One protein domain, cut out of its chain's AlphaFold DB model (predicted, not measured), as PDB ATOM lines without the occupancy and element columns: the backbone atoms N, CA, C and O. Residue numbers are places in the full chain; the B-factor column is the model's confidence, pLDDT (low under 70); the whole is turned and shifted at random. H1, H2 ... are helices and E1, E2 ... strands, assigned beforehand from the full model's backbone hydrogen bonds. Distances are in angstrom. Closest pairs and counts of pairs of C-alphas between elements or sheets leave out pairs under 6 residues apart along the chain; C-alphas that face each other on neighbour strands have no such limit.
ATOM      1  N   VAL A   2     109.823 139.939 142.651       50.44
ATOM      2  CA  VAL A   2     110.725 139.489 143.713       50.44
ATOM      3  C   VAL A   2     111.280 138.170 143.196       50.44
ATOM      4  O   VAL A   2     110.526 137.238 142.934       50.44
ATOM      5  N   ASN A   3     112.570 138.152 142.870       54.19
ATOM      6  CA  ASN A   3     113.268 136.902 142.621       54.19
ATOM      7  C   ASN A   3     113.466 136.263 143.996       54.19
ATOM      8  O   ASN A   3     114.554 136.373 144.560       54.19
ATOM      9  N   ASP A   4     112.414 135.659 144.546       65.19
ATOM     10  CA  ASP A   4     112.543 134.793 145.709       65.19
ATOM     11  C   ASP A   4     113.304 133.557 145.254       65.19
ATOM     12  O   ASP A   4     112.755 132.598 144.710       65.19
ATOM     13  N   GLN A   5     114.629 133.639 145.359       79.94
ATOM     14  CA  GLN A   5     115.476 132.473 145.224       79.94
ATOM     15  C   GLN A   5     115.132 131.547 146.376       79.94
ATOM     16  O   GLN A   5     115.584 131.744 147.500       79.94
ATOM     17  N   LEU A   6     114.320 130.547 146.061       85.44
ATOM     18  CA  LEU A   6     113.981 129.498 146.993       85.44
ATOM     19  C   LEU A   6     115.247 128.727 147.359       85.44
ATOM     20  O   LEU A   6     115.975 128.236 146.489       85.44
ATOM     21  N   MET A   7     115.516 128.646 148.652       88.12
ATOM     22  CA  MET A   7     116.670 127.968 149.216       88.12
ATOM     23  C   MET A   7     116.224 126.756 150.026       88.12
ATOM     24  O   MET A   7     115.089 126.708 150.493       88.12
ATOM     25  N   PRO A   8     117.080 125.738 150.202       85.88
ATOM     26  CA  PRO A   8     116.736 124.614 151.061       85.88
ATOM     27  C   PRO A   8     116.434 125.104 152.478       85.88
ATOM     28  O   PRO A   8     117.186 125.918 153.008       85.88
ATOM     29  N   ILE A   9     115.416 124.527 153.117       82.25
ATOM     30  CA  ILE A   9     114.944 124.845 154.484       82.25
ATOM     31  C   ILE A   9     116.031 124.825 155.579       82.25
ATOM     32  O   ILE A   9     115.842 125.326 156.686       82.25
ATOM     33  N   THR A  10     117.194 124.248 155.286       80.19
ATOM     34  CA  THR A  10     118.375 124.294 156.151       80.19
ATOM     35  C   THR A  10     119.044 125.670 156.218       80.19
ATOM     36  O   THR A  10     119.889 125.868 157.090       80.19
ATOM     37  N   PHE A  11     118.736 126.603 155.310       79.50
ATOM     38  CA  PHE A  11     119.400 127.908 155.245       79.50
ATOM     39  C   PHE A  11     119.134 128.756 156.499       79.50
ATOM     40  O   PHE A  11     120.060 129.349 157.047       79.50
ATOM     41  N   SER A  12     117.918 128.704 157.032       75.62
ATOM     42  CA  SER A  12     117.520 129.329 158.304       75.62
ATOM     43  C   SER A  12     117.977 128.574 159.566       75.62
ATOM     44  O   SER A  12     117.567 128.900 160.678       75.62
ATOM     45  N   GLY A  13     118.853 127.569 159.441       74.69
ATOM     46  CA  GLY A  13     119.400 126.831 160.585       74.69
ATOM     47  C   GLY A  13     118.518 125.681 161.085       74.69
ATOM     48  O   GLY A  13     118.802 125.111 162.137       74.69
ATOM     49  N   GLY A  14     117.475 125.313 160.332       68.25
ATOM     50  CA  GLY A  14     116.680 124.096 160.545       68.25
ATOM     51  C   GLY A  14     115.682 124.136 161.707       68.25
ATOM     52  O   GLY A  14     114.959 123.163 161.905       68.25
ATOM     53  N   VAL A  15     115.607 125.238 162.457       71.88
ATOM     54  CA  VAL A  15     114.565 125.465 163.469       71.88
ATOM     55  C   VAL A  15     113.510 126.379 162.861       71.88
ATOM     56  O   VAL A  15     113.822 127.501 162.468       71.88
ATOM     57  N   LYS A  16     112.272 125.892 162.763       79.31
ATOM     58  CA  LYS A  16     111.185 126.582 162.067       79.31
ATOM     59  C   LYS A  16     109.868 126.458 162.802       79.31
ATOM     60  O   LYS A  16     109.530 125.379 163.286       79.31
ATOM     61  N   SER A  17     109.118 127.552 162.795       85.25
ATOM     62  CA  SER A  17     107.747 127.621 163.282       85.25
ATOM     63  C   SER A  17     106.788 127.907 162.136       85.25
ATOM     64  O   SER A  17     107.123 128.723 161.288       85.25
ATOM     65  N   VAL A  18     105.604 127.298 162.144       85.31
ATOM     66  CA  VAL A  18     104.544 127.580 161.166       85.31
ATOM     67  C   VAL A  18     103.990 128.981 161.383       85.31
ATOM     68  O   VAL A  18     103.357 129.256 162.402       85.31
ATOM     69  N   SER A  19     104.249 129.837 160.405       84.25
ATOM     70  CA  SER A  19     103.655 131.147 160.180       84.25
ATOM     71  C   SER A  19     102.478 131.029 159.219       84.25
ATOM     72  O   SER A  19     102.440 130.129 158.391       84.25
ATOM     73  N   ASP A  20     101.528 131.950 159.286       83.25
ATOM     74  CA  ASP A  20     100.403 132.047 158.349       83.25
ATOM     75  C   ASP A  20     100.834 132.238 156.885       83.25
ATOM     76  O   ASP A  20     100.126 131.786 155.984       83.25
ATOM     77  N   ASP A  21     102.013 132.822 156.669       83.38
ATOM     78  CA  ASP A  21     102.650 132.965 155.354       83.38
ATOM     79  C   ASP A  21     103.367 131.690 154.868       83.38
ATOM     80  O   ASP A  21     103.744 131.599 153.697       83.38
ATOM     81  N   ASP A  22     103.547 130.678 155.727       84.94
ATOM     82  CA  ASP A  22     104.086 129.396 155.284       84.94
ATOM     83  C   ASP A  22     103.053 128.640 154.458       84.94
ATOM     84  O   ASP A  22     101.907 128.436 154.869       84.94
ATOM     85  N   LEU A  23     103.510 128.028 153.367       84.88
ATOM     86  CA  LEU A  23     102.725 127.042 152.640       84.88
ATOM     87  C   LEU A  23     102.189 125.967 153.607       84.88
ATOM     88  O   LEU A  23     101.019 125.597 153.519       84.88
ATOM     89  N   CYS A  24     102.984 125.527 154.598       84.19
ATOM     90  CA  CYS A  24     102.544 124.522 155.573       84.19
ATOM     91  C   CYS A  24     101.349 124.983 156.441       84.19
ATOM     92  O   CYS A  24     100.554 124.122 156.819       84.19
ATOM     93  N   ALA A  25     101.117 126.284 156.669       84.94
ATOM     94  CA  ALA A  25      99.943 126.758 157.419       84.94
ATOM     95  C   ALA A  25      98.606 126.428 156.749       84.94
ATOM     96  O   ALA A  25      97.582 126.316 157.420       84.94
ATOM     97  N   THR A  26      98.612 126.216 155.433       81.44
ATOM     98  CA  THR A  26      97.403 125.921 154.652       81.44
ATOM     99  C   THR A  26      97.167 124.422 154.415       81.44
ATOM    100  O   THR A  26      96.160 124.038 153.814       81.44
ATOM    101  N   CYS A  27      98.063 123.541 154.883       80.38
ATOM    102  CA  CYS A  27      97.915 122.088 154.726       80.38
ATOM    103  C   CYS A  27      97.516 121.362 156.013       80.38
ATOM    104  O   CYS A  27      97.639 121.861 157.127       80.38
ATOM    105  N   LYS A  28      97.118 120.096 155.848       82.69
ATOM    106  CA  LYS A  28      96.805 119.158 156.942       82.69
ATOM    107  C   LYS A  28      98.002 118.799 157.831       82.69
ATOM    108  O   LYS A  28      97.806 118.145 158.847       82.69
ATOM    109  N   ASN A  29      99.218 119.166 157.427       83.25
ATOM    110  CA  ASN A  29     100.447 118.840 158.147       83.25
ATOM    111  C   ASN A  29     100.851 119.920 159.161       83.25
ATOM    112  O   ASN A  29     101.811 119.706 159.899       83.25
ATOM    113  N   CYS A  30     100.137 121.050 159.218       86.31
ATOM    114  CA  CYS A  30     100.324 122.036 160.276       86.31
ATOM    115  C   CYS A  30      99.922 121.430 161.627       86.31
ATOM    116  O   CYS A  30      98.757 121.093 161.854       86.31
ATOM    117  N   GLN A  31     100.891 121.301 162.527       87.19
ATOM    118  CA  GLN A  31     100.665 120.975 163.926       87.19
ATOM    119  C   GLN A  31     100.653 122.272 164.724       87.19
ATOM    120  O   GLN A  31     101.685 122.773 165.171       87.19
ATOM    121  N   TYR A  32      99.454 122.825 164.877       84.62
ATOM    122  CA  TYR A  32      99.238 123.983 165.727       84.62
ATOM    123  C   TYR A  32      99.204 123.557 167.198       84.62
ATOM    124  O   TYR A  32      98.303 122.823 167.615       84.62
ATOM    125  N   VAL A  33     100.171 124.039 167.980       83.81
ATOM    126  CA  VAL A  33     100.275 123.765 169.420       83.81
ATOM    127  C   VAL A  33     100.227 125.090 170.190       83.81
ATOM    128  O   VAL A  33     101.222 125.813 170.243       83.81
ATOM    129  N   PRO A  34      99.076 125.459 170.781       82.00
ATOM    130  CA  PRO A  34      98.950 126.698 171.542       82.00
ATOM    131  C   PRO A  34      99.941 126.762 172.712       82.00
ATOM    132  O   PRO A  34      99.935 125.894 173.581       82.00
ATOM    133  N   GLY A  35     100.749 127.823 172.768       84.88
ATOM    134  CA  GLY A  35     101.754 128.021 173.820       84.88
ATOM    135  C   GLY A  35     103.113 127.372 173.540       84.88
ATOM    136  O   GLY A  35     104.051 127.617 174.294       84.88
ATOM    137  N   GLU A  36     103.240 126.617 172.446       85.50
ATOM    138  CA  GLU A  36     104.503 126.067 171.951       85.50
ATOM    139  C   GLU A  36     104.759 126.505 170.498       85.50
ATOM    140  O   GLU A  36     103.974 127.238 169.888       85.50
ATOM    141  N   MET A  37     105.904 126.100 169.946       82.12
ATOM    142  CA  MET A  37     106.249 126.372 168.555       82.12
ATOM    143  C   MET A  37     105.409 125.474 167.640       82.12
ATOM    144  O   MET A  37     105.531 124.256 167.695       82.12
ATOM    145  N   SER A  38     104.558 126.073 166.804       84.94
ATOM    146  CA  SER A  38     103.795 125.308 165.807       84.94
ATOM    147  C   SER A  38     104.742 124.758 164.748       84.94
ATOM    148  O   SER A  38     105.625 125.479 164.295       84.94
ATOM    149  N   GLU A  39     104.570 123.509 164.338       86.69
ATOM    150  CA  GLU A  39     105.523 122.825 163.460       86.69
ATOM    151  C   GLU A  39     104.832 122.088 162.313       86.69
ATOM    152  O   GLU A  39     103.631 121.821 162.335       86.69
ATOM    153  N   CYS A  40     105.596 121.753 161.278       84.81
ATOM    154  CA  CYS A  40     105.109 120.955 160.164       84.81
ATOM    155  C   CYS A  40     105.415 119.474 160.444       84.81
ATOM    156  O   CYS A  40     106.579 119.108 160.601       84.81
ATOM    157  N   SER A  41     104.404 118.595 160.459       85.12
ATOM    158  CA  SER A  41     104.560 117.159 160.792       85.12
ATOM    159  C   SER A  41     105.520 116.385 159.887       85.12
ATOM    160  O   SER A  41     105.980 115.300 160.240       85.12
ATOM    161  N   LEU A  42     105.834 116.942 158.721       82.81
ATOM    162  CA  LEU A  42     106.742 116.358 157.745       82.81
ATOM    163  C   LEU A  42     108.171 116.908 157.839       82.81
ATOM    164  O   LEU A  42     108.954 116.705 156.915       82.81
ATOM    165  N   ASN A  43     108.517 117.595 158.933       80.62
ATOM    166  CA  ASN A  43     109.824 118.227 159.133       80.62
ATOM    167  C   ASN A  43     110.198 119.183 157.997       80.62
ATOM    168  O   ASN A  43     111.336 119.180 157.534       80.62
ATOM    169  N   TRP A  44     109.236 119.994 157.548       81.56
ATOM    170  CA  TRP A  44     109.486 121.064 156.583       81.56
ATOM    171  C   TRP A  44     110.146 120.560 155.278       81.56
ATOM    172  O   TRP A  44     111.275 120.933 154.966       81.56
ATOM    173  N   PRO A  45     109.488 119.678 154.496       82.12
ATOM    174  CA  PRO A  45     110.111 119.096 153.314       82.12
ATOM    175  C   PRO A  45     109.979 120.059 152.132       82.12
ATOM    176  O   PRO A  45     108.927 120.107 151.497       82.12
ATOM    177  N   GLY A  46     111.025 120.826 151.821       86.00
ATOM    178  CA  GLY A  46     110.990 121.750 150.687       86.00
ATOM    179  C   GLY A  46     111.963 122.923 150.752       86.00
ATOM    180  O   GLY A  46     113.048 122.813 151.333       86.00
ATOM    181  N   ASN A  47     111.551 124.030 150.136       88.81
ATOM    182  CA  ASN A  47     112.351 125.238 150.012       88.81
ATOM    183  C   ASN A  47     111.660 126.439 150.668       88.81
ATOM    184  O   ASN A  47     110.435 126.580 150.627       88.81
ATOM    185  N   GLU A  48     112.482 127.304 151.243       88.56
ATOM    186  CA  GLU A  48     112.110 128.561 151.872       88.56
ATOM    187  C   GLU A  48     112.523 129.767 151.025       88.56
ATOM    188  O   GLU A  48     113.470 129.682 150.244       88.56
ATOM    189  N   ASP A  49     111.828 130.887 151.181       88.31
ATOM    190  CA  ASP A  49     112.267 132.177 150.650       88.31
ATOM    191  C   ASP A  49     113.376 132.815 151.511       88.31
ATOM    192  O   ASP A  49     113.881 132.230 152.475       88.31
ATOM    193  N   GLY A  50     113.793 134.028 151.138       86.00
ATOM    194  CA  GLY A  50     114.835 134.765 151.857       86.00
ATOM    195  C   GLY A  50     114.448 135.190 153.277       86.00
ATOM    196  O   GLY A  50     115.343 135.445 154.085       86.00
ATOM    197  N   ASP A  51     113.150 135.235 153.581       84.44
ATOM    198  CA  ASP A  51     112.614 135.569 154.904       84.44
ATOM    199  C   ASP A  51     112.426 134.315 155.780       84.44
ATOM    200  O   ASP A  51     112.232 134.413 156.994       84.44
ATOM    201  N   GLY A  52     112.581 133.130 155.187       83.94
ATOM    202  CA  GLY A  52     112.559 131.844 155.863       83.94
ATOM    203  C   GLY A  52     111.193 131.159 155.863       83.94
ATOM    204  O   GLY A  52     111.008 130.186 156.605       83.94
ATOM    205  N   TYR A  53     110.251 131.626 155.043       85.69
ATOM    206  CA  TYR A  53     108.943 130.996 154.891       85.69
ATOM    207  C   TYR A  53     108.980 129.924 153.817       85.69
ATOM    208  O   TYR A  53     109.565 130.096 152.749       85.69
ATOM    209  N   VAL A  54     108.342 128.791 154.083       87.38
ATOM    210  CA  VAL A  54     108.273 127.672 153.149       87.38
ATOM    211  C   VAL A  54     107.298 128.000 152.034       87.38
ATOM    212  O   VAL A  54     106.091 127.995 152.249       87.38
ATOM    213  N   GLN A  55     107.825 128.224 150.833       86.88
ATOM    214  CA  GLN A  55     107.034 128.539 149.638       86.88
ATOM    215  C   GLN A  55     106.798 127.310 148.754       86.88
ATOM    216  O   GLN A  55     105.809 127.241 148.027       86.88
ATOM    217  N   GLU A  56     107.682 126.312 148.826       86.12
ATOM    218  CA  GLU A  56     107.559 125.067 148.072       86.12
ATOM    219  C   GLU A  56     107.724 123.867 148.988       86.12
ATOM    220  O   GLU A  56     108.657 123.798 149.783       86.12
ATOM    221  N   CYS A  57     106.841 122.883 148.836       83.12
ATOM    222  CA  CYS A  57     106.900 121.647 149.595       83.12
ATOM    223  C   CYS A  57     106.393 120.483 148.736       83.12
ATOM    224  O   CYS A  57     105.240 120.468 148.309       83.12
ATOM    225  N   ALA A  58     107.255 119.495 148.470       79.75
ATOM    226  CA  ALA A  58     106.921 118.361 147.597       79.75
ATOM    227  C   ALA A  58     105.806 117.473 148.179       79.75
ATOM    228  O   ALA A  58     105.038 116.856 147.445       79.75
ATOM    229  N   GLU A  59     105.698 117.446 149.506       80.12
ATOM    230  CA  GLU A  59     104.675 116.698 150.235       80.12
ATOM    231  C   GLU A  59     103.439 117.551 150.571       80.12
ATOM    232  O   GLU A  59     102.549 117.109 151.308       80.12
ATOM    233  N   PHE A  60     103.366 118.784 150.058       80.00
ATOM    234  CA  PHE A  60     102.244 119.672 150.321       80.00
ATOM    235  C   PHE A  60     100.957 119.089 149.743       80.00
ATOM    236  O   PHE A  60     100.786 118.928 148.535       80.00
ATOM    237  N   LYS A  61     100.020 118.790 150.641       73.44
ATOM    238  CA  LYS A  61      98.665 118.367 150.302       73.44
ATOM    239  C   LYS A  61      97.712 119.377 150.907       73.44
ATOM    240  O   LYS A  61      97.504 119.380 152.124       73.44
ATOM    241  N   SER A  62      97.164 120.238 150.057       71.00
ATOM    242  CA  SER A  62      96.136 121.185 150.471       71.00
ATOM    243  C   SER A  62      94.968 120.449 151.126       71.00
ATOM    244  O   SER A  62      94.623 119.309 150.790       71.00
ATOM    245  N   VAL A  63      94.371 121.099 152.118       67.31
ATOM    246  CA  VAL A  63      93.107 120.643 152.691       67.31
ATOM    247  C   VAL A  63      92.010 120.987 151.689       67.31
ATOM    248  O   VAL A  63      91.790 122.162 151.418       67.31
ATOM    249  N   ALA A  64      91.396 119.961 151.097       62.34
ATOM    250  CA  ALA A  64      90.198 120.107 150.268       62.34
ATOM    251  C   ALA A  64      88.999 120.604 151.083       62.34
ATOM    252  O   ALA A  64      88.901 120.192 152.267       62.34
TER     253      ALA A  64
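AT A GLANCE: This is residues 2 to 64 of the 64 residues of an uncharacterized protein of Burkholderiales bacterium RIFCSPLOWO2_02_FULL_57_36 (UniProt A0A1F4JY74). Little regular structure is present: long loops gather round a small two-strand hairpin, E1 and E2, with the short helix H1 near E2. Residues 7 to 8 pair with E1, and residues 30 to 31 pair with 39 to 40 in a separate loop. The printed part has 63 residues, 11 in named elements, in the order H1, E1, E2, class mixed; the sheet E1 - E2 is antiparallel. It is compact, radius of gyration of the C-alphas 11.1 A, spanning 32 by 27 by 18 A.

IN THESE COORDINATES: H1, residues 23 to 26, begins at C-alpha 23 (102.725, 127.042, 152.640). E1 is residues 46 to 48, 7.0 A long. E2, residues 54 to 57, 7.1 A, ends at C-alpha 57 (106.900, 121.647, 149.595).

HOW THE PARTS SIT: The hairpin E1 and E2 is antiparallel at 166 degrees; N 47 and O 56 are 2.9 A apart, within hydrogen-bond range. The closest C-alphas of H1 and E2, Leu 23 and Gln 55, are 5.5 A apart. H1 is too short for an O i to N i+4 pair; its one O i to N i+3 pair is within range.

THE WHOLE: The C-alphas farthest apart, Asn 3 and Gly 35, are 34.4 A apart. The printed part has no cut. The link H1 to E1 is long. Residues 2 to 4, 14 and 63 to 64 have pLDDT under 70.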